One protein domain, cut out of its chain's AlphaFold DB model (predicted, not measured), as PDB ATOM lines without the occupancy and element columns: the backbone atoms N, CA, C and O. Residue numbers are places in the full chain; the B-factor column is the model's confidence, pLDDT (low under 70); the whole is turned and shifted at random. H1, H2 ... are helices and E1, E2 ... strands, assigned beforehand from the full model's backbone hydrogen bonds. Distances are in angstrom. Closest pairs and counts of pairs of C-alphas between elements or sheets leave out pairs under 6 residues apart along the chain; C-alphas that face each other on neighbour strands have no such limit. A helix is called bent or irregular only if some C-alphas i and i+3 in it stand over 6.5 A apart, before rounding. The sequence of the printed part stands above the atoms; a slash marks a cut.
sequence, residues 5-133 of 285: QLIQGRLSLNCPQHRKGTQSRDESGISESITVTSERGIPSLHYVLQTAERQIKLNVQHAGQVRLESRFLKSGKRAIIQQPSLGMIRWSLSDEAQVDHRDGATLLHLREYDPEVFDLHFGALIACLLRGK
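What this domain is: This is residues 5 to 133 of the 285 residues of an uncharacterized protein of Rhodopirellula sp (UniProt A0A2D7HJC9). A wide, twisted wall of eight strands, E3 to E10, has two helices, H1 and H2, over one face, while its other face is bare. The helices cover the part of the wall from E6 to E10, with H2 over E6 to E9 and H1 over E10, and the small hairpin E1 and E2 packs on the same side, with Leu 11 near Val 66 of E7. The printed part has 129 residues; along it come ten named strands, E1 to E10, and then H1 and H2. The large sheet has the order E3, E4, E5, E6, E7, E8, E9, E10, the small one E1, E2, both antiparallel, and the class is mixed, helices and strands. The whole is compact, with a radius of gyration of the C-alphas of 14.8 A and spans of 41 by 40 by 26 A.

How they stand to each other: E1, residues 5 to 7, and E2, residues 10 to 13, form a hairpin at 135 degrees, with N 5 and O 12 at 2.9 A. The closest C-alphas of E2 and E7, residues 65 to 72, are those of Leu 11 and Val 66, 7.1 A apart. E3, residues 21 to 27, is apart from E2 and is an edge strand of the large sheet. It begins a meander, each strand the antiparallel neighbour of the one before, that runs through E4, residues 30 to 39, E5, residues 42 to 51, E6, residues 54 to 61, E7, E8, residues 78 to 83, and E9, residues 89 to 95, to the other edge strand E10, residues 98 to 104. Backbone pairs within hydrogen-bond range are N 25 and O 32 at 2.8 A for E3 and E4, N 33 and O 48 at 2.8 A for E4 and E5, N 47 and O 58 at 2.8 A for E5 and E6, N 57 and O 69 at 2.8 A for E6 and E7, N 68 and O 81 at 2.9 A for E7 and E8, N 80 and O 92 at 2.8 A for E8 and E9, and N 91 and O 102 at 2.8 A for E9 and E10. H1, residues 107 to 113, is on the sheet over E10 at a height of 8.1 A, slantwise to the strands at 47 degrees on the local plane; the closest C-alphas of H1 and E10 are those of Leu 110 and Gly 104, 5.7 A apart. H2, residues 115 to 129, is on the same face at a height of 10.1 A, over E6 and E7 and only just over E8 and E9, with 3 C-alphas falling on each of these two. It is only just slantwise to the strands, at 58 degrees to E6 on the local plane, and the C-alphas of His 121 and Ser 70, its closest pair with E7, are 5.8 A apart. H1 and H2 only just touch, with 3 pairs of C-alphas within 8 A, and touch only at the corner; they run opposite ways at a shallow tilt of 20 degrees, and their closest C-alphas are those of Arg 111 and Phe 118, 5.7 A apart. O i to N i+4 pairs are within hydrogen-bond range in 2 of 3 cases in H1 and 9 of 11 in H2.

Where its parts are: E1 begins at C-alpha 5, (38.100, 22.422, -46.826). The longest strands, E4 and E5, measure 29.8 A and 30.3 A, E7 23.7 A and E6 23.2 A. E10 ends at C-alpha 104, (46.964, 38.384, -48.125). H1 is 10.4 A long. H2 is 18.0 A long and irregular, with C-alphas 121 and 124 8.0 A apart, and ends at C-alpha 129, (41.101, 21.231, -39.885).

The domain as a whole: The two C-alphas farthest apart are those of Pro 16 and Ala 97, 43.3 A. The printed part has no cut, and no link is long; E2 to E3 is a short link of 7 residues, and the others are tight. Mean pLDDT of the printed part is 92.6, and residues 15 to 17 are under 70.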
ATOM      1  N   GLN A   5      37.477  22.542 -45.527       91.75
ATOM      2  CA  GLN A   5      38.100  22.422 -46.826       91.75
ATOM      3  C   GLN A   5      38.956  23.652 -47.068       91.75
ATOM      4  O   GLN A   5      38.624  24.741 -46.587       91.75
ATOM      5  N   LEU A   6      40.043  23.479 -47.809       94.38
ATOM      6  CA  LEU A   6      40.757  24.617 -48.369       94.38
ATOM      7  C   LEU A   6      40.192  24.865 -49.764       94.38
ATOM      8  O   LEU A   6      40.168  23.944 -50.571       94.38
ATOM      9  N   ILE A   7      39.671  26.060 -50.015       93.94
ATOM     10  CA  ILE A   7      39.090  26.445 -51.303       93.94
ATOM     11  C   ILE A   7      39.680  27.793 -51.695       93.94
ATOM     12  O   ILE A   7      39.498  28.777 -50.973       93.94
ATOM     13  N   GLN A   8      40.372  27.838 -52.833       94.38
ATOM     14  CA  GLN A   8      41.126  29.003 -53.297       94.38
ATOM     15  C   GLN A   8      42.092  29.559 -52.234       94.38
ATOM     16  O   GLN A   8      42.237  30.769 -52.066       94.38
ATOM     17  N   GLY A   9      42.720  28.671 -51.462       95.31
ATOM     18  CA  GLY A   9      43.647  29.009 -50.387       95.31
ATOM     19  C   GLY A   9      42.977  29.593 -49.137       95.31
ATOM     20  O   GLY A   9      43.655  30.222 -48.320       95.31
ATOM     21  N   ARG A  10      41.661  29.406 -48.976       95.56
ATOM     22  CA  ARG A  10      40.843  29.912 -47.860       95.56
ATOM     23  C   ARG A  10      40.176  28.756 -47.122       95.56
ATOM     24  O   ARG A  10      39.757  27.786 -47.747       95.56
ATOM     25  N   LEU A  11      40.013  28.864 -45.805       94.88
ATOM     26  CA  LEU A  11      39.274  27.860 -45.030       94.88
ATOM     27  C   LEU A  11      37.771  28.004 -45.274       94.88
ATOM     28  O   LEU A  11      37.210  29.080 -45.084       94.88
ATOM     29  N   SER A  12      37.104  26.918 -45.639       92.00
ATOM     30  CA  SER A  12      35.654  26.869 -45.818       92.00
ATOM     31  C   SER A  12      35.063  25.744 -44.980       92.00
ATOM     32  O   SER A  12      35.592  24.633 -44.953       92.00
ATOM     33  N   LEU A  13      33.951  26.023 -44.304       90.44
ATOM     34  CA  LEU A  13      33.195  25.009 -43.573       90.44
ATOM     35  C   LEU A  13      32.350  24.195 -44.563       90.44
ATOM     36  O   LEU A  13      31.653  24.769 -45.400       90.44
ATOM     37  N   ASN A  14      32.408  22.864 -44.488       83.88
ATOM     38  CA  ASN A  14      31.708  21.985 -45.429       83.88
ATOM     39  C   ASN A  14      30.222  21.807 -45.048       83.88
ATOM     40  O   ASN A  14      29.851  20.883 -44.325       83.88
ATOM     41  N   CYS A  15      29.358  22.689 -45.561       68.12
ATOM     42  CA  CYS A  15      27.944  22.800 -45.185       68.12
ATOM     43  C   CYS A  15      27.110  21.499 -45.100       68.12
ATOM     44  O   CYS A  15      26.417  21.330 -44.094       68.12
ATOM     45  N   PRO A  16      27.116  20.586 -46.092       61.38
ATOM     46  CA  PRO A  16      26.159  19.472 -46.153       61.38
ATOM     47  C   PRO A  16      26.292  18.381 -45.076       61.38
ATOM     48  O   PRO A  16      25.502  17.442 -45.081       61.38
ATOM     49  N   GLN A  17      27.269  18.443 -44.163       64.69
ATOM     50  CA  GLN A  17      27.635  17.282 -43.329       64.69
ATOM     51  C   GLN A  17      27.538  17.509 -41.814       64.69
ATOM     52  O   GLN A  17      28.016  16.683 -41.031       64.69
ATOM     53  N   HIS A  18      26.922  18.606 -41.366       70.56
ATOM     54  CA  HIS A  18      26.961  18.982 -39.955       70.56
ATOM     55  C   HIS A  18      25.642  18.753 -39.215       70.56
ATOM     56  O   HIS A  18      24.598  19.293 -39.575       70.56
ATOM     57  N   ARG A  19      25.711  18.003 -38.109       75.56
ATOM     58  CA  ARG A  19      24.638  17.953 -37.109       75.56
ATOM     59  C   ARG A  19      24.777  19.157 -36.179       75.56
ATOM     60  O   ARG A  19      25.875  19.420 -35.690       75.56
ATOM     61  N   LYS A  20      23.673  19.872 -35.947       87.25
ATOM     62  CA  LYS A  20      23.594  20.910 -34.912       87.25
ATOM     63  C   LYS A  20      23.832  20.276 -33.543       87.25
ATOM     64  O   LYS A  20      23.362  19.165 -33.301       87.25
ATOM     65  N   GLY A  21      24.518  20.986 -32.660       90.31
ATOM     66  CA  GLY A  21      24.753  20.533 -31.295       90.31
ATOM     67  C   GLY A  21      26.071  21.033 -30.731       90.31
ATOM     68  O   GLY A  21      26.858  21.684 -31.421       90.31
ATOM     69  N   THR A  22      26.299  20.689 -29.473       92.31
ATOM     70  CA  THR A  22      27.518  21.019 -28.745       92.31
ATOM     71  C   THR A  22      28.156  19.736 -28.250       92.31
ATOM     72  O   THR A  22      27.473  18.842 -27.756       92.31
ATOM     73  N   GLN A  23      29.472  19.657 -28.388       93.44
ATOM     74  CA  GLN A  23      30.291  18.641 -27.753       93.44
ATOM     75  C   GLN A  23      31.371  19.357 -26.951       93.44
ATOM     76  O   GLN A  23      32.006  20.284 -27.451       93.44
ATOM     77  N   SER A  24      31.556  18.938 -25.708       94.38
ATOM     78  CA  SER A  24      32.577  19.469 -24.816       94.38
ATOM     79  C   SER A  24      33.339  18.330 -24.166       94.38
ATOM     80  O   SER A  24      32.784  17.259 -23.917       94.38
ATOM     81  N   ARG A  25      34.611  18.579 -23.892       93.94
ATOM     82  CA  ARG A  25      35.513  17.696 -23.168       93.94
ATOM     83  C   ARG A  25      36.257  18.549 -22.157       93.94
ATOM     84  O   ARG A  25      36.807  19.585 -22.521       93.94
ATOM     85  N   ASP A  26      36.248  18.118 -20.908       92.88
ATOM     86  CA  ASP A  26      36.998  18.764 -19.840       92.88
ATOM     87  C   ASP A  26      37.801  17.685 -19.123       92.88
ATOM     88  O   ASP A  26      37.236  16.743 -18.565       92.88
ATOM     89  N   GLU A  27      39.120  17.768 -19.236       92.25
ATOM     90  CA  GLU A  27      40.061  16.811 -18.666       92.25
ATOM     91  C   GLU A  27      41.276  17.566 -18.142       92.25
ATOM     92  O   GLU A  27      41.898  18.311 -18.887       92.25
ATOM     93  N   SER A  28      41.620  17.357 -16.868       86.12
ATOM     94  CA  SER A  28      42.854  17.785 -16.188       86.12
ATOM     95  C   SER A  28      43.693  18.863 -16.901       86.12
ATOM     96  O   SER A  28      44.785  18.593 -17.401       86.12
ATOM     97  N   GLY A  29      43.203  20.108 -16.906       87.94
ATOM     98  CA  GLY A  29      43.928  21.266 -17.451       87.94
ATOM     99  C   GLY A  29      43.708  21.543 -18.944       87.94
ATOM    100  O   GLY A  29      44.362  22.438 -19.486       87.94
ATOM    101  N   ILE A  30      42.793  20.820 -19.590       94.62
ATOM    102  CA  ILE A  30      42.342  21.007 -20.969       94.62
ATOM    103  C   ILE A  30      40.814  21.093 -20.982       94.62
ATOM    104  O   ILE A  30      40.123  20.136 -20.647       94.62
ATOM    105  N   SER A  31      40.295  22.224 -21.447       95.88
ATOM    106  CA  SER A  31      38.877  22.425 -21.729       95.88
ATOM    107  C   SER A  31      38.700  22.663 -23.224       95.88
ATOM    108  O   SER A  31      39.271  23.597 -23.792       95.88
ATOM    109  N   GLU A  32      37.930  21.807 -23.879       96.00
ATOM    110  CA  GLU A  32      37.651  21.870 -25.308       96.00
ATOM    111  C   GLU A  32      36.140  21.861 -25.538       96.00
ATOM    112  O   GLU A  32      35.411  21.045 -24.976       96.00
ATOM    113  N   SER A  33      35.644  22.756 -26.390       95.88
ATOM    114  CA  SER A  33      34.250  22.737 -26.821       95.88
ATOM    115  C   SER A  33      34.113  23.072 -28.295       95.88
ATOM    116  O   SER A  33      34.831  23.908 -28.846       95.88
ATOM    117  N   ILE A  34      33.150  22.422 -28.934       94.25
ATOM    118  CA  ILE A  34      32.731  22.698 -30.297       94.25
ATOM    119  C   ILE A  34      31.214  22.794 -30.327       94.25
ATOM    120  O   ILE A  34      30.500  21.872 -29.939       94.25
ATOM    121  N   THR A  35      30.714  23.931 -30.784       94.25
ATOM    122  CA  THR A  35      29.292  24.201 -30.960       94.25
ATOM    123  C   THR A  35      29.029  24.458 -32.429       94.25
ATOM    124  O   THR A  35      29.660  25.319 -33.043       94.25
ATOM    125  N   VAL A  36      28.084  23.715 -32.993       93.19
ATOM    126  CA  VAL A  36      27.607  23.909 -34.357       93.19
ATOM    127  C   VAL A  36      26.158  24.348 -34.305       93.19
ATOM    128  O   VAL A  36      25.279  23.621 -33.836       93.19
ATOM    129  N   THR A  37      25.903  25.536 -34.830       91.69
ATOM    130  CA  THR A  37      24.557  26.068 -35.031       91.69
ATOM    131  C   THR A  37      24.271  26.161 -36.522       91.69
ATOM    132  O   THR A  37      25.158  26.019 -37.361       91.69
ATOM    133  N   SER A  38      23.009  26.344 -36.892       88.56
ATOM    134  CA  SER A  38      22.679  26.684 -38.272       88.56
ATOM    135  C   SER A  38      21.438  27.557 -38.311       88.56
ATOM    136  O   SER A  38      20.424  27.247 -37.675       88.56
ATOM    137  N   GLU A  39      21.539  28.621 -39.094       87.12
ATOM    138  CA  GLU A  39      20.482  29.580 -39.371       87.12
ATOM    139  C   GLU A  39      20.120  29.472 -40.854       87.12
ATOM    140  O   GLU A  39      21.003  29.496 -41.709       87.12
ATOM    141  N   ARG A  40      18.829  29.289 -41.170       84.88
ATOM    142  CA  ARG A  40      18.333  29.123 -42.555       84.88
ATOM    143  C   ARG A  40      19.098  28.059 -43.366       84.88
ATOM    144  O   ARG A  40      19.327  28.221 -44.558       84.88
ATOM    145  N   GLY A  41      19.532  26.981 -42.710       82.38
ATOM    146  CA  GLY A  41      20.301  25.902 -43.344       82.38
ATOM    147  C   GLY A  41      21.795  26.190 -43.536       82.38
ATOM    148  O   GLY A  41      22.524  25.302 -43.960       82.38
ATOM    149  N   ILE A  42      22.284  27.377 -43.161       85.50
ATOM    150  CA  ILE A  42      23.702  27.743 -43.248       85.50
ATOM    151  C   ILE A  42      24.368  27.482 -41.889       85.50
ATOM    152  O   ILE A  42      23.903  28.026 -40.883       85.50
ATOM    153  N   PRO A  43      25.419  26.647 -41.809       88.81
ATOM    154  CA  PRO A  43      26.075  26.351 -40.548       88.81
ATOM    155  C   PRO A  43      27.017  27.461 -40.085       88.81
ATOM    156  O   PRO A  43      27.719  28.098 -40.873       88.81
ATOM    157  N   SER A  44      27.055  27.621 -38.769       92.19
ATOM    158  CA  SER A  44      28.026  28.417 -38.033       92.19
ATOM    159  C   SER A  44      28.701  27.521 -37.001       92.19
ATOM    160  O   SER A  44      28.115  26.551 -36.511       92.19
ATOM    161  N   LEU A  45      29.949  27.833 -36.683       94.50
ATOM    162  CA  LEU A  45      30.767  27.036 -35.786       94.50
ATOM    163  C   LEU A  45      31.460  27.923 -34.767       94.50
ATOM    164  O   LEU A  45      32.032  28.952 -35.117       94.50
ATOM    165  N   HIS A  46      31.453  27.477 -33.521       96.06
ATOM    166  CA  HIS A  46      32.242  28.042 -32.445       96.06
ATOM    167  C   HIS A  46      33.070  26.931 -31.810       96.06
ATOM    168  O   HIS A  46      32.519  25.991 -31.245       96.06
ATOM    169  N   TYR A  47      34.385  27.025 -31.930       96.31
ATOM    170  CA  TYR A  47      35.337  26.119 -31.311       96.31
ATOM    171  C   TYR A  47      36.210  26.889 -30.331       96.31
ATOM    172  O   TYR A  47      36.706  27.971 -30.658       96.31
ATOM    173  N   VAL A  48      36.412  26.311 -29.152       97.19
ATOM    174  CA  VAL A  48      37.297  26.834 -28.113       97.19
ATOM    175  C   VAL A  48      38.124  25.686 -27.567       97.19
ATOM    176  O   VAL A  48      37.569  24.677 -27.147       97.19
ATOM    177  N   LEU A  49      39.436  25.877 -27.528       96.56
ATOM    178  CA  LEU A  49      40.369  25.026 -26.802       96.56
ATOM    179  C   LEU A  49      41.136  25.893 -25.816       96.56
ATOM    180  O   LEU A  49      41.728  26.905 -26.190       96.56
ATOM    181  N   GLN A  50      41.139  25.491 -24.559       96.81
ATOM    182  CA  GLN A  50      41.851  26.154 -23.488       96.81
ATOM    183  C   GLN A  50      42.703  25.132 -22.751       96.81
ATOM    184  O   GLN A  50      42.222  24.095 -22.315       96.81
ATOM    185  N   THR A  51      43.980  25.451 -22.618       95.75
ATOM    186  CA  THR A  51      44.972  24.680 -21.870       95.75
ATOM    187  C   THR A  51      45.631  25.590 -20.837       95.75
ATOM    188  O   THR A  51      45.412  26.805 -20.852       95.75
ATOM    189  N   ALA A  52      46.497  25.041 -19.984       94.75
ATOM    190  CA  ALA A  52      47.308  25.837 -19.059       94.75
ATOM    191  C   ALA A  52      48.230  26.859 -19.763       94.75
ATOM    192  O   ALA A  52      48.609  27.864 -19.167       94.75
ATOM    193  N   GLU A  53      48.598  26.623 -21.026       95.25
ATOM    194  CA  GLU A  53      49.576  27.455 -21.741       95.25
ATOM    195  C   GLU A  53      48.952  28.346 -22.808       95.25
ATOM    196  O   GLU A  53      49.505  29.391 -23.165       95.25
ATOM    197  N   ARG A  54      47.804  27.932 -23.346       96.06
ATOM    198  CA  ARG A  54      47.278  28.478 -24.591       96.06
ATOM    199  C   ARG A  54      45.763  28.435 -24.650       96.06
ATOM    200  O   ARG A  54      45.140  27.459 -24.240       96.06
ATOM    201  N   GLN A  55      45.198  29.466 -25.266       97.44
ATOM    202  CA  GLN A  55      43.805  29.527 -25.675       97.44
ATOM    203  C   GLN A  55      43.712  29.655 -27.198       97.44
ATOM    204  O   GLN A  55      44.367  30.508 -27.796       97.44
ATOM    205  N   ILE A  56      42.874  28.832 -27.818       97.81
ATOM    206  CA  ILE A  56      42.561  28.859 -29.244       97.81
ATOM    207  C   ILE A  56      41.053  29.028 -29.401       97.81
ATOM    208  O   ILE A  56      40.271  28.365 -28.722       97.81
ATOM    209  N   LYS A  57      40.639  29.906 -30.313       98.06
ATOM    210  CA  LYS A  57      39.242  30.069 -30.716       98.06
ATOM    211  C   LYS A  57      39.139  30.032 -32.232       98.06
ATOM    212  O   LYS A  57      39.890  30.714 -32.922       98.06
ATOM    213  N   LEU A  58      38.178  29.278 -32.744       97.69
ATOM    214  CA  LEU A  58      37.805  29.268 -34.153       97.69
ATOM    215  C   LEU A  58      36.318  29.590 -34.247       97.69
ATOM    216  O   LEU A  58      35.475  28.882 -33.706       97.69
ATOM    217  N   ASN A  59      36.004  30.671 -34.945       97.38
ATOM    218  CA  ASN A  59      34.640  31.083 -35.228       97.38
ATOM    219  C   ASN A  59      34.409  31.019 -36.728       97.38
ATOM    220  O   ASN A  59      35.199  31.571 -37.493       97.38
ATOM    221  N   VAL A  60      33.314  30.393 -37.137       95.31
ATOM    222  CA  VAL A  60      32.808  30.464 -38.503       95.31
ATOM    223  C   VAL A  60      31.395  31.007 -38.463       95.31
ATOM    224  O   VAL A  60      30.526  30.407 -37.833       95.31
ATOM    225  N   GLN A  61      31.160  32.122 -39.146       92.38
ATOM    226  CA  GLN A  61      29.833  32.705 -39.312       92.38
ATOM    227  C   GLN A  61      29.357  32.499 -40.747       92.38
ATOM    228  O   GLN A  61      30.097  32.746 -41.707       92.38
ATOM    229  N   HIS A  62      28.120  32.017 -40.881       85.44
ATOM    230  CA  HIS A  62      27.445  31.802 -42.163       85.44
ATOM    231  C   HIS A  62      28.311  31.030 -43.181       85.44
ATOM    232  O   HIS A  62      28.385  31.398 -44.351       85.44
ATOM    233  N   ALA A  63      29.013  29.993 -42.713       82.44
ATOM    234  CA  ALA A  63      29.928  29.126 -43.465       82.44
ATOM    235  C   ALA A  63      31.100  29.786 -44.232       82.44
ATOM    236  O   ALA A  63      31.926  29.063 -44.793       82.44
ATOM    237  N   GLY A  64      31.207  31.118 -44.267       81.75
ATOM    238  CA  GLY A  64      32.165  31.828 -45.124       81.75
ATOM    239  C   GLY A  64      33.096  32.795 -44.399       81.75
ATOM    240  O   GLY A  64      34.201  33.036 -44.880       81.75
ATOM    241  N   GLN A  65      32.681  33.339 -43.255       94.38
ATOM    242  CA  GLN A  65      33.516  34.238 -42.462       94.38
ATOM    243  C   GLN A  65      34.230  33.434 -41.386       94.38
ATOM    244  O   GLN A  65      33.575  32.895 -40.496       94.38
ATOM    245  N   VAL A  66      35.555  33.343 -41.463       97.00
ATOM    246  CA  VAL A  66      36.372  32.572 -40.520       97.00
ATOM    247  C   VAL A  66      37.203  33.522 -39.674       97.00
ATOM    248  O   VAL A  66      37.856  34.428 -40.188       97.00
ATOM    249  N   ARG A  67      37.210  33.301 -38.364       98.06
ATOM    250  CA  ARG A  67      38.098  33.981 -37.429       98.06
ATOM    251  C   ARG A  67      38.825  32.954 -36.574       98.06
ATOM    252  O   ARG A  67      38.190  32.274 -35.770       98.06
ATOM    253  N   LEU A  68      40.141  32.888 -36.726       98.19
ATOM    254  CA  LEU A  68      41.029  32.114 -35.863       98.19
ATOM    255  C   LEU A  68      41.701  33.056 -34.877       98.19
ATOM    256  O   LEU A  68      42.144  34.139 -35.245       98.19
ATOM    257  N   GLU A  69      41.804  32.640 -33.629       98.38
ATOM    258  CA  GLU A  69      42.496  33.384 -32.591       98.38
ATOM    259  C   GLU A  69      43.312  32.414 -31.747       98.38
ATOM    260  O   GLU A  69      42.799  31.385 -31.317       98.38
ATOM    261  N   SER A  70      44.579  32.739 -31.519       98.12
ATOM    262  CA  SER A  70      45.481  31.970 -30.667       98.12
ATOM    263  C   SER A  70      46.189  32.915 -29.710       98.12
ATOM    264  O   SER A  70      46.843  33.856 -30.157       98.12
ATOM    265  N   ARG A  71      46.098  32.650 -28.407       97.44
ATOM    266  CA  ARG A  71      46.740  33.426 -27.342       97.44
ATOM    267  C   ARG A  71      47.579  32.512 -26.458       97.44
ATOM    268  O   ARG A  71      47.058  31.532 -25.931       97.44
ATOM    269  N   PHE A  72      48.843  32.860 -26.265       96.31
ATOM    270  CA  PHE A  72      49.700  32.242 -25.259       96.31
ATOM    271  C   PHE A  72      49.509  32.960 -23.923       96.31
ATOM    272  O   PHE A  72      49.604  34.184 -23.848       96.31
ATOM    273  N   LEU A  73      49.191  32.206 -22.871       94.62
ATOM    274  CA  LEU A  73      48.783  32.770 -21.583       94.62
ATOM    275  C   LEU A  73      49.967  33.350 -20.805       94.62
ATOM    276  O   LEU A  73      49.835  34.419 -20.223       94.62
ATOM    277  N   LYS A  74      51.130  32.684 -20.849       93.25
ATOM    278  CA  LYS A  74      52.345  33.119 -20.139       93.25
ATOM    279  C   LYS A  74      52.951  34.397 -20.726       93.25
ATOM    280  O   LYS A  74      53.386  35.255 -19.976       93.25
ATOM    281  N   SER A  75      52.994  34.509 -22.053       92.88
ATOM    282  CA  SER A  75      53.664  35.616 -22.748       92.88
ATOM    283  C   SER A  75      52.722  36.723 -23.217       92.88
ATOM    284  O   SER A  75      53.171  37.640 -23.886       92.88
ATOM    285  N   GLY A  76      51.405  36.581 -23.042       92.69
ATOM    286  CA  GLY A  76      50.409  37.530 -23.558       92.69
ATOM    287  C   GLY A  76      50.230  37.545 -25.086       92.69
ATOM    288  O   GLY A  76      49.145  37.901 -25.553       92.69
ATOM    289  N   LYS A  77      51.240  37.102 -25.852       95.25
ATOM    290  CA  LYS A  77      51.255  37.036 -27.322       95.25
ATOM    291  C   LYS A  77      49.973  36.456 -27.899       95.25
ATOM    292  O   LYS A  77      49.547  35.346 -27.557       95.25
ATOM    293  N   ARG A  78      49.384  37.196 -28.832       96.88
ATOM    294  CA  ARG A  78      48.105  36.868 -29.459       96.88
ATOM    295  C   ARG A  78      48.199  37.059 -30.964       96.88
ATOM    296  O   ARG A  78      48.660  38.088 -31.436       96.88
ATOM    297  N   ALA A  79      47.707  36.076 -31.702       98.06
ATOM    298  CA  ALA A  79      47.583  36.123 -33.148       98.06
ATOM    299  C   ALA A  79      46.125  35.919 -33.547       98.06
ATOM    300  O   ALA A  79      45.404  35.125 -32.932       98.06
ATOM    301  N   ILE A  80      45.692  36.627 -34.584       98.38
ATOM    302  CA  ILE A  80      44.314  36.617 -35.063       98.38
ATOM    303  C   ILE A  80      44.326  36.550 -36.586       98.38
ATOM    304  O   ILE A  80      44.888  37.434 -37.220       98.38
ATOM    305  N   ILE A  81      43.647  35.567 -37.173       98.50
ATOM    306  CA  ILE A  81      43.338  35.545 -38.607       98.50
ATOM    307  C   ILE A  81      41.864  35.900 -38.783       98.50
ATOM    308  O   ILE A  81      40.997  35.270 -38.176       98.50
ATOM    309  N   GLN A  82      41.575  36.895 -39.618       98.25
ATOM    310  CA  GLN A  82      40.231  37.282 -40.043       98.25
ATOM    311  C   GLN A  82      40.098  37.064 -41.545       98.25
ATOM    312  O   GLN A  82      40.711  37.758 -42.350       98.25
ATOM    313  N   GLN A  83      39.262  36.104 -41.912       97.38
ATOM    314  CA  GLN A  83      38.965  35.754 -43.286       97.38
ATOM    315  C   GLN A  83      37.511  36.135 -43.592       97.38
ATOM    316  O   GLN A  83      36.594  35.436 -43.153       97.38
ATOM    317  N   PRO A  84      37.266  37.217 -44.349       94.56
ATOM    318  CA  PRO A  84      35.930  37.506 -44.855       94.56
ATOM    319  C   PRO A  84      35.505  36.449 -45.887       94.56
ATOM    320  O   PRO A  84      36.335  35.701 -46.416       94.56
ATOM    321  N   SER A  85      34.215  36.414 -46.229       89.06
ATOM    322  CA  SER A  85      33.697  35.522 -47.278       89.06
ATOM    323  C   SER A  85      34.338  35.779 -48.648       89.06
ATOM    324  O   SER A  85      34.472  34.847 -49.439       89.06
ATOM    325  N   LEU A  86      34.767  37.021 -48.897       87.56
ATOM    326  CA  LEU A  86      35.455  37.486 -50.097       87.56
ATOM    327  C   LEU A  86      36.417  38.631 -49.735       87.56
ATOM    328  O   LEU A  86      36.131  39.392 -48.813       87.56
ATOM    329  N   GLY A  87      37.526  38.772 -50.465       89.25
ATOM    330  CA  GLY A  87      38.536  39.822 -50.247       89.25
ATOM    331  C   GLY A  87      39.749  39.344 -49.448       89.25
ATOM    332  O   GLY A  87      39.906  38.147 -49.215       89.25
ATOM    333  N   MET A  88      40.621  40.261 -49.031       93.31
ATOM    334  CA  MET A  88      41.867  39.901 -48.342       93.31
ATOM    335  C   MET A  88      41.619  39.260 -46.971       93.31
ATOM    336  O   MET A  88      40.678  39.606 -46.257       93.31
ATOM    337  N   ILE A  89      42.467  38.298 -46.623       96.56
ATOM    338  CA  ILE A  89      42.574  37.716 -45.288       96.56
ATOM    339  C   ILE A  89      43.554  38.573 -44.497       96.56
ATOM    340  O   ILE A  89      44.645  38.849 -44.983       96.56
ATOM    341  N   ARG A  90      43.180  38.951 -43.277       97.81
ATOM    342  CA  ARG A  90      44.035  39.719 -42.374       97.81
ATOM    343  C   ARG A  90      44.614  38.829 -41.290       97.81
ATOM    344  O   ARG A  90      43.859  38.147 -40.599       97.81
ATOM    345  N   TRP A  91      45.921  38.883 -41.095       98.19
ATOM    346  CA  TRP A  91      46.618  38.354 -39.934       98.19
ATOM    347  C   TRP A  91      47.107  39.507 -39.061       98.19
ATOM    348  O   TRP A  91      47.812  40.395 -39.526       98.19
ATOM    349  N   SER A  92      46.718  39.493 -37.793       97.81
ATOM    350  CA  SER A  92      47.160  40.456 -36.790       97.81
ATOM    351  C   SER A  92      47.965  39.735 -35.722       97.81
ATOM    352  O   SER A  92      47.462  38.773 -35.132       97.81
ATOM    353  N   LEU A  93      49.171  40.216 -35.444       96.50
ATOM    354  CA  LEU A  93      50.017  39.741 -34.355       96.50
ATOM    355  C   LEU A  93      50.143  40.856 -33.322       96.50
ATOM    356  O   LEU A  93      50.580  41.952 -33.644       96.50
ATOM    357  N   SER A  94      49.743  40.582 -32.089       94.50
ATOM    358  CA  SER A  94      49.855  41.517 -30.973       94.50
ATOM    359  C   SER A  94      50.762  40.947 -29.889       94.50
ATOM    360  O   SER A  94      50.515  39.840 -29.393       94.50
ATOM    361  N   ASP A  95      51.766  41.734 -29.520       88.75
ATOM    362  CA  ASP A  95      52.603  41.580 -28.328       88.75
ATOM    363  C   ASP A  95      52.329  42.757 -27.365       88.75
ATOM    364  O   ASP A  95      51.585  43.674 -27.720       88.75
ATOM    365  N   GLU A  96      52.901  42.754 -26.159       76.88
ATOM    366  CA  GLU A  96      52.594  43.705 -25.069       76.88
ATOM    367  C   GLU A  96      52.686  45.199 -25.455       76.88
ATOM    368  O   GLU A  96      52.056  46.029 -24.802       76.88
ATOM    369  N   ALA A  97      53.405  45.555 -26.527       78.75
ATOM    370  CA  ALA A  97      53.608  46.943 -26.954       78.75
ATOM    371  C   ALA A  97      53.255  47.253 -28.422       78.75
ATOM    372  O   ALA A  97      53.241  48.424 -28.802       78.75
ATOM    373  N   GLN A  98      52.985  46.253 -29.270       87.06
ATOM    374  CA  GLN A  98      52.814  46.478 -30.711       87.06
ATOM    375  C   GLN A  98      51.813  45.508 -31.330       87.06
ATOM    376  O   GLN A  98      51.778  44.323 -30.992       87.06
ATOM    377  N   VAL A  99      51.025  46.022 -32.278       90.88
ATOM    378  CA  VAL A  99      50.186  45.221 -33.169       90.88
ATOM    379  C   VAL A  99      50.719  45.367 -34.589       90.88
ATOM    380  O   VAL A  99      50.769  46.477 -35.115       90.88
ATOM    381  N   ASP A 100      51.125  44.255 -35.193       94.38
ATOM    382  CA  ASP A 100      51.462  44.173 -36.613       94.38
ATOM    383  C   ASP A 100      50.291  43.564 -37.392       94.38
ATOM    384  O   ASP A 100      49.585  42.680 -36.892       94.38
ATOM    385  N   HIS A 101      50.084  44.041 -38.617       95.69
ATOM    386  CA  HIS A 101      49.009  43.601 -39.499       95.69
ATOM    387  C   HIS A 101      49.562  43.228 -40.867       95.69
ATOM    388  O   HIS A 101      50.332  43.972 -41.471       95.69
ATOM    389  N   ARG A 102      49.107  42.087 -41.381       95.31
ATOM    390  CA  ARG A 102      49.450  41.578 -42.708       95.31
ATOM    391  C   ARG A 102      48.182  41.154 -43.421       95.31
ATOM    392  O   ARG A 102      47.360  40.447 -42.846       95.31
ATOM    393  N   ASP A 103      48.042  41.572 -44.668       94.88
ATOM    394  CA  ASP A 103      46.919  41.203 -45.519       94.88
ATOM    395  C   ASP A 103      47.425  40.300 -46.654       94.88
ATOM    396  O   ASP A 103      48.527  40.486 -47.166       94.88
ATOM    397  N   GLY A 104      46.630  39.304 -47.039       94.06
ATOM    398  CA  GLY A 104      46.964  38.384 -48.125       94.06
ATOM    399  C   GLY A 104      45.721  37.737 -48.725       94.06
ATOM    400  O   GLY A 104      44.725  37.521 -48.035       94.06
ATOM    401  N   ALA A 105      45.751  37.415 -50.017       93.62
ATOM    402  CA  ALA A 105      44.587  36.847 -50.704       93.62
ATOM    403  C   ALA A 105      44.241  35.423 -50.223       93.62
ATOM    404  O   ALA A 105      43.074  35.016 -50.234       93.62
ATOM    405  N   THR A 106      45.255  34.680 -49.769       96.31
ATOM    406  CA  THR A 106      45.154  33.290 -49.304       96.31
ATOM    407  C   THR A 106      45.922  33.089 -47.997       96.31
ATOM    408  O   THR A 106      46.782  33.893 -47.638       96.31
ATOM    409  N   LEU A 107      45.663  31.986 -47.290       97.12
ATOM    410  CA  LEU A 107      46.441  31.616 -46.103       97.12
ATOM    411  C   LEU A 107      47.914  31.335 -46.427       97.12
ATOM    412  O   LEU A 107      48.762  31.501 -45.556       97.12
ATOM    413  N   LEU A 108      48.216  30.951 -47.671       96.88
ATOM    414  CA  LEU A 108      49.584  30.712 -48.125       96.88
ATOM    415  C   LEU A 108      50.385  32.023 -48.126       96.88
ATOM    416  O   LEU A 108      51.524  32.023 -47.680       96.88
ATOM    417  N   HIS A 109      49.773  33.145 -48.533       95.56
ATOM    418  CA  HIS A 109      50.403  34.470 -48.449       95.56
ATOM    419  C   HIS A 109      50.766  34.837 -47.011       95.56
ATOM    420  O   HIS A 109      51.882  35.258 -46.733       95.56
ATOM    421  N   LEU A 110      49.808  34.666 -46.093       96.25
ATOM    422  CA  LEU A 110      49.999  35.036 -44.691       96.25
ATOM    423  C   LEU A 110      51.087  34.193 -44.026       96.25
ATOM    424  O   LEU A 110      51.864  34.726 -43.238       96.25
ATOM    425  N   ARG A 111      51.165  32.899 -44.360       96.38
ATOM    426  CA  ARG A 111      52.194  32.011 -43.820       96.38
ATOM    427  C   ARG A 111      53.598  32.354 -44.325       96.38
ATOM    428  O   ARG A 111      54.518  32.261 -43.529       96.38
ATOM    429  N   GLU A 112      53.786  32.756 -45.588       93.75
ATOM    430  CA  GLU A 112      55.134  33.100 -46.096       93.75
ATOM    431  C   GLU A 112      55.756  34.326 -45.426       93.75
ATOM    432  O   GLU A 112      56.972  34.472 -45.440       93.75
ATOM    433  N   TYR A 113      54.945  35.209 -44.837       91.69
ATOM    434  CA  TYR A 113      55.469  36.404 -44.185       91.69
ATOM    435  C   TYR A 113      56.352  36.072 -42.967       91.69
ATOM    436  O   TYR A 113      57.429  36.640 -42.806       91.69
ATOM    437  N   ASP A 114      55.891  35.152 -42.118       93.81
ATOM    438  CA  ASP A 114      56.643  34.632 -40.972       93.81
ATOM    439  C   ASP A 114      56.168  33.194 -40.684       93.81
ATOM    440  O   ASP A 114      55.241  32.985 -39.886       93.81
ATOM    441  N   PRO A 115      56.746  32.189 -41.376       95.50
ATOM    442  CA  PRO A 115      56.278  30.809 -41.296       95.50
ATOM    443  C   PRO A 115      56.367  30.227 -39.888       95.50
ATOM    444  O   PRO A 115      55.477  29.484 -39.475       95.50
ATOM    445  N   GLU A 116      57.414  30.577 -39.138       96.19
ATOM    446  CA  GLU A 116      57.658  30.049 -37.796       96.19
ATOM    447  C   GLU A 116      56.599  30.548 -36.810       96.19
ATOM    448  O   GLU A 116      55.968  29.746 -36.111       96.19
ATOM    449  N   VAL A 117      56.342  31.861 -36.786       96.06
ATOM    450  CA  VAL A 117      55.322  32.439 -35.900       96.06
ATOM    451  C   VAL A 117      53.920  32.016 -36.338       96.06
ATOM    452  O   VAL A 117      53.075  31.706 -35.487       96.06
ATOM    453  N   PHE A 118      53.658  31.942 -37.647       97.38
ATOM    454  CA  PHE A 118      52.377  31.465 -38.162       97.38
ATOM    455  C   PHE A 118      52.105  30.015 -37.737       97.38
ATOM    456  O   PHE A 118      51.037  29.721 -37.188       97.38
ATOM    457  N   ASP A 119      53.066  29.108 -37.931       97.19
ATOM    458  CA  ASP A 119      52.908  27.688 -37.609       97.19
ATOM    459  C   ASP A 119      52.827  27.452 -36.094       97.19
ATOM    460  O   ASP A 119      52.004  26.645 -35.642       97.19
ATOM    461  N   LEU A 120      53.566  28.226 -35.291       96.69
ATOM    462  CA  LEU A 120      53.434  28.234 -33.831       96.69
ATOM    463  C   LEU A 120      51.988  28.552 -33.396       96.69
ATOM    464  O   LEU A 120      51.415  27.877 -32.526       96.69
ATOM    465  N   HIS A 121      51.365  29.559 -34.020       97.31
ATOM    466  CA  HIS A 121      50.016  30.023 -33.678       97.31
ATOM    467  C   HIS A 121      48.868  29.276 -34.366       97.31
ATOM    468  O   HIS A 121      47.764  29.263 -33.820       97.31
ATOM    469  N   PHE A 122      49.065  28.646 -35.520       97.50
ATOM    470  CA  PHE A 122      47.950  28.051 -36.267       97.50
ATOM    471  C   PHE A 122      48.276  26.730 -36.956       97.50
ATOM    472  O   PHE A 122      47.339  26.043 -37.356       97.50
ATOM    473  N   GLY A 123      49.546  26.327 -37.047       95.75
ATOM    474  CA  GLY A 123      49.979  25.153 -37.811       95.75
ATOM    475  C   GLY A 123      49.259  23.872 -37.393       95.75
ATOM    476  O   GLY A 123      48.605  23.235 -38.219       95.75
ATOM    477  N   ALA A 124      49.288  23.540 -36.099       94.56
ATOM    478  CA  ALA A 124      48.619  22.346 -35.572       94.56
ATOM    479  C   ALA A 124      47.094  22.381 -35.773       94.56
ATOM    480  O   ALA A 124      46.499  21.394 -36.196       94.56
ATOM    481  N   LEU A 125      46.458  23.533 -35.522       94.75
ATOM    482  CA  LEU A 125      45.017  23.684 -35.719       94.75
ATOM    483  C   LEU A 125      44.649  23.501 -37.193       94.75
ATOM    484  O   LEU A 125      43.773  22.702 -37.499       94.75
ATOM    485  N   ILE A 126      45.319  24.209 -38.105       95.69
ATOM    486  CA  ILE A 126      45.055  24.125 -39.545       95.69
ATOM    487  C   ILE A 126      45.294  22.700 -40.046       95.69
ATOM    488  O   ILE A 126      44.455  22.188 -40.782       95.69
ATOM    489  N   ALA A 127      46.356  22.026 -39.599       94.75
ATOM    490  CA  ALA A 127      46.581  20.623 -39.932       94.75
ATOM    491  C   ALA A 127      45.402  19.741 -39.488       94.75
ATOM    492  O   ALA A 127      44.903  18.946 -40.285       94.75
ATOM    493  N   CYS A 128      44.875  19.921 -38.272       92.62
ATOM    494  CA  CYS A 128      43.670  19.217 -37.820       92.62
ATOM    495  C   CYS A 128      42.446  19.530 -38.697       92.62
ATOM    496  O   CYS A 128      41.739  18.611 -39.119       92.62
ATOM    497  N   LEU A 129      42.211  20.808 -39.020       92.31
ATOM    498  CA  LEU A 129      41.101  21.231 -39.885       92.31
ATOM    499  C   LEU A 129      41.209  20.621 -41.294       92.31
ATOM    500  O   LEU A 129      40.191  20.252 -41.881       92.31
ATOM    501  N   LEU A 130      42.431  20.462 -41.806       92.00
ATOM    502  CA  LEU A 130      42.746  19.924 -43.132       92.00
ATOM    503  C   LEU A 130      43.093  18.420 -43.124       92.00
ATOM    504  O   LEU A 130      43.726  17.924 -44.057       92.00
ATOM    505  N   ARG A 131      42.632  17.662 -42.116       90.25
ATOM    506  CA  ARG A 131      42.775  16.189 -42.020       90.25
ATOM    507  C   ARG A 131      44.233  15.706 -42.016       90.25
ATOM    508  O   ARG A 131      44.585  14.750 -42.701       90.25
ATOM    509  N   GLY A 132      45.077  16.388 -41.256       91.56
ATOM    510  CA  GLY A 132      46.501  16.083 -41.100       91.56
ATOM    511  C   GLY A 132      47.396  16.683 -42.184       91.56
ATOM    512  O   GLY A 132      48.614  16.621 -42.049       91.56
ATOM    513  N   LYS A 133      46.835  17.300 -43.234       91.62
ATOM    514  CA  LYS A 133      47.638  18.012 -44.232       91.62
ATOM    515  C   LYS A 133      48.103  19.347 -43.663       91.62
ATOM    516  O   LYS A 133      47.280  20.209 -43.359       91.62
TER     517      LYS A 133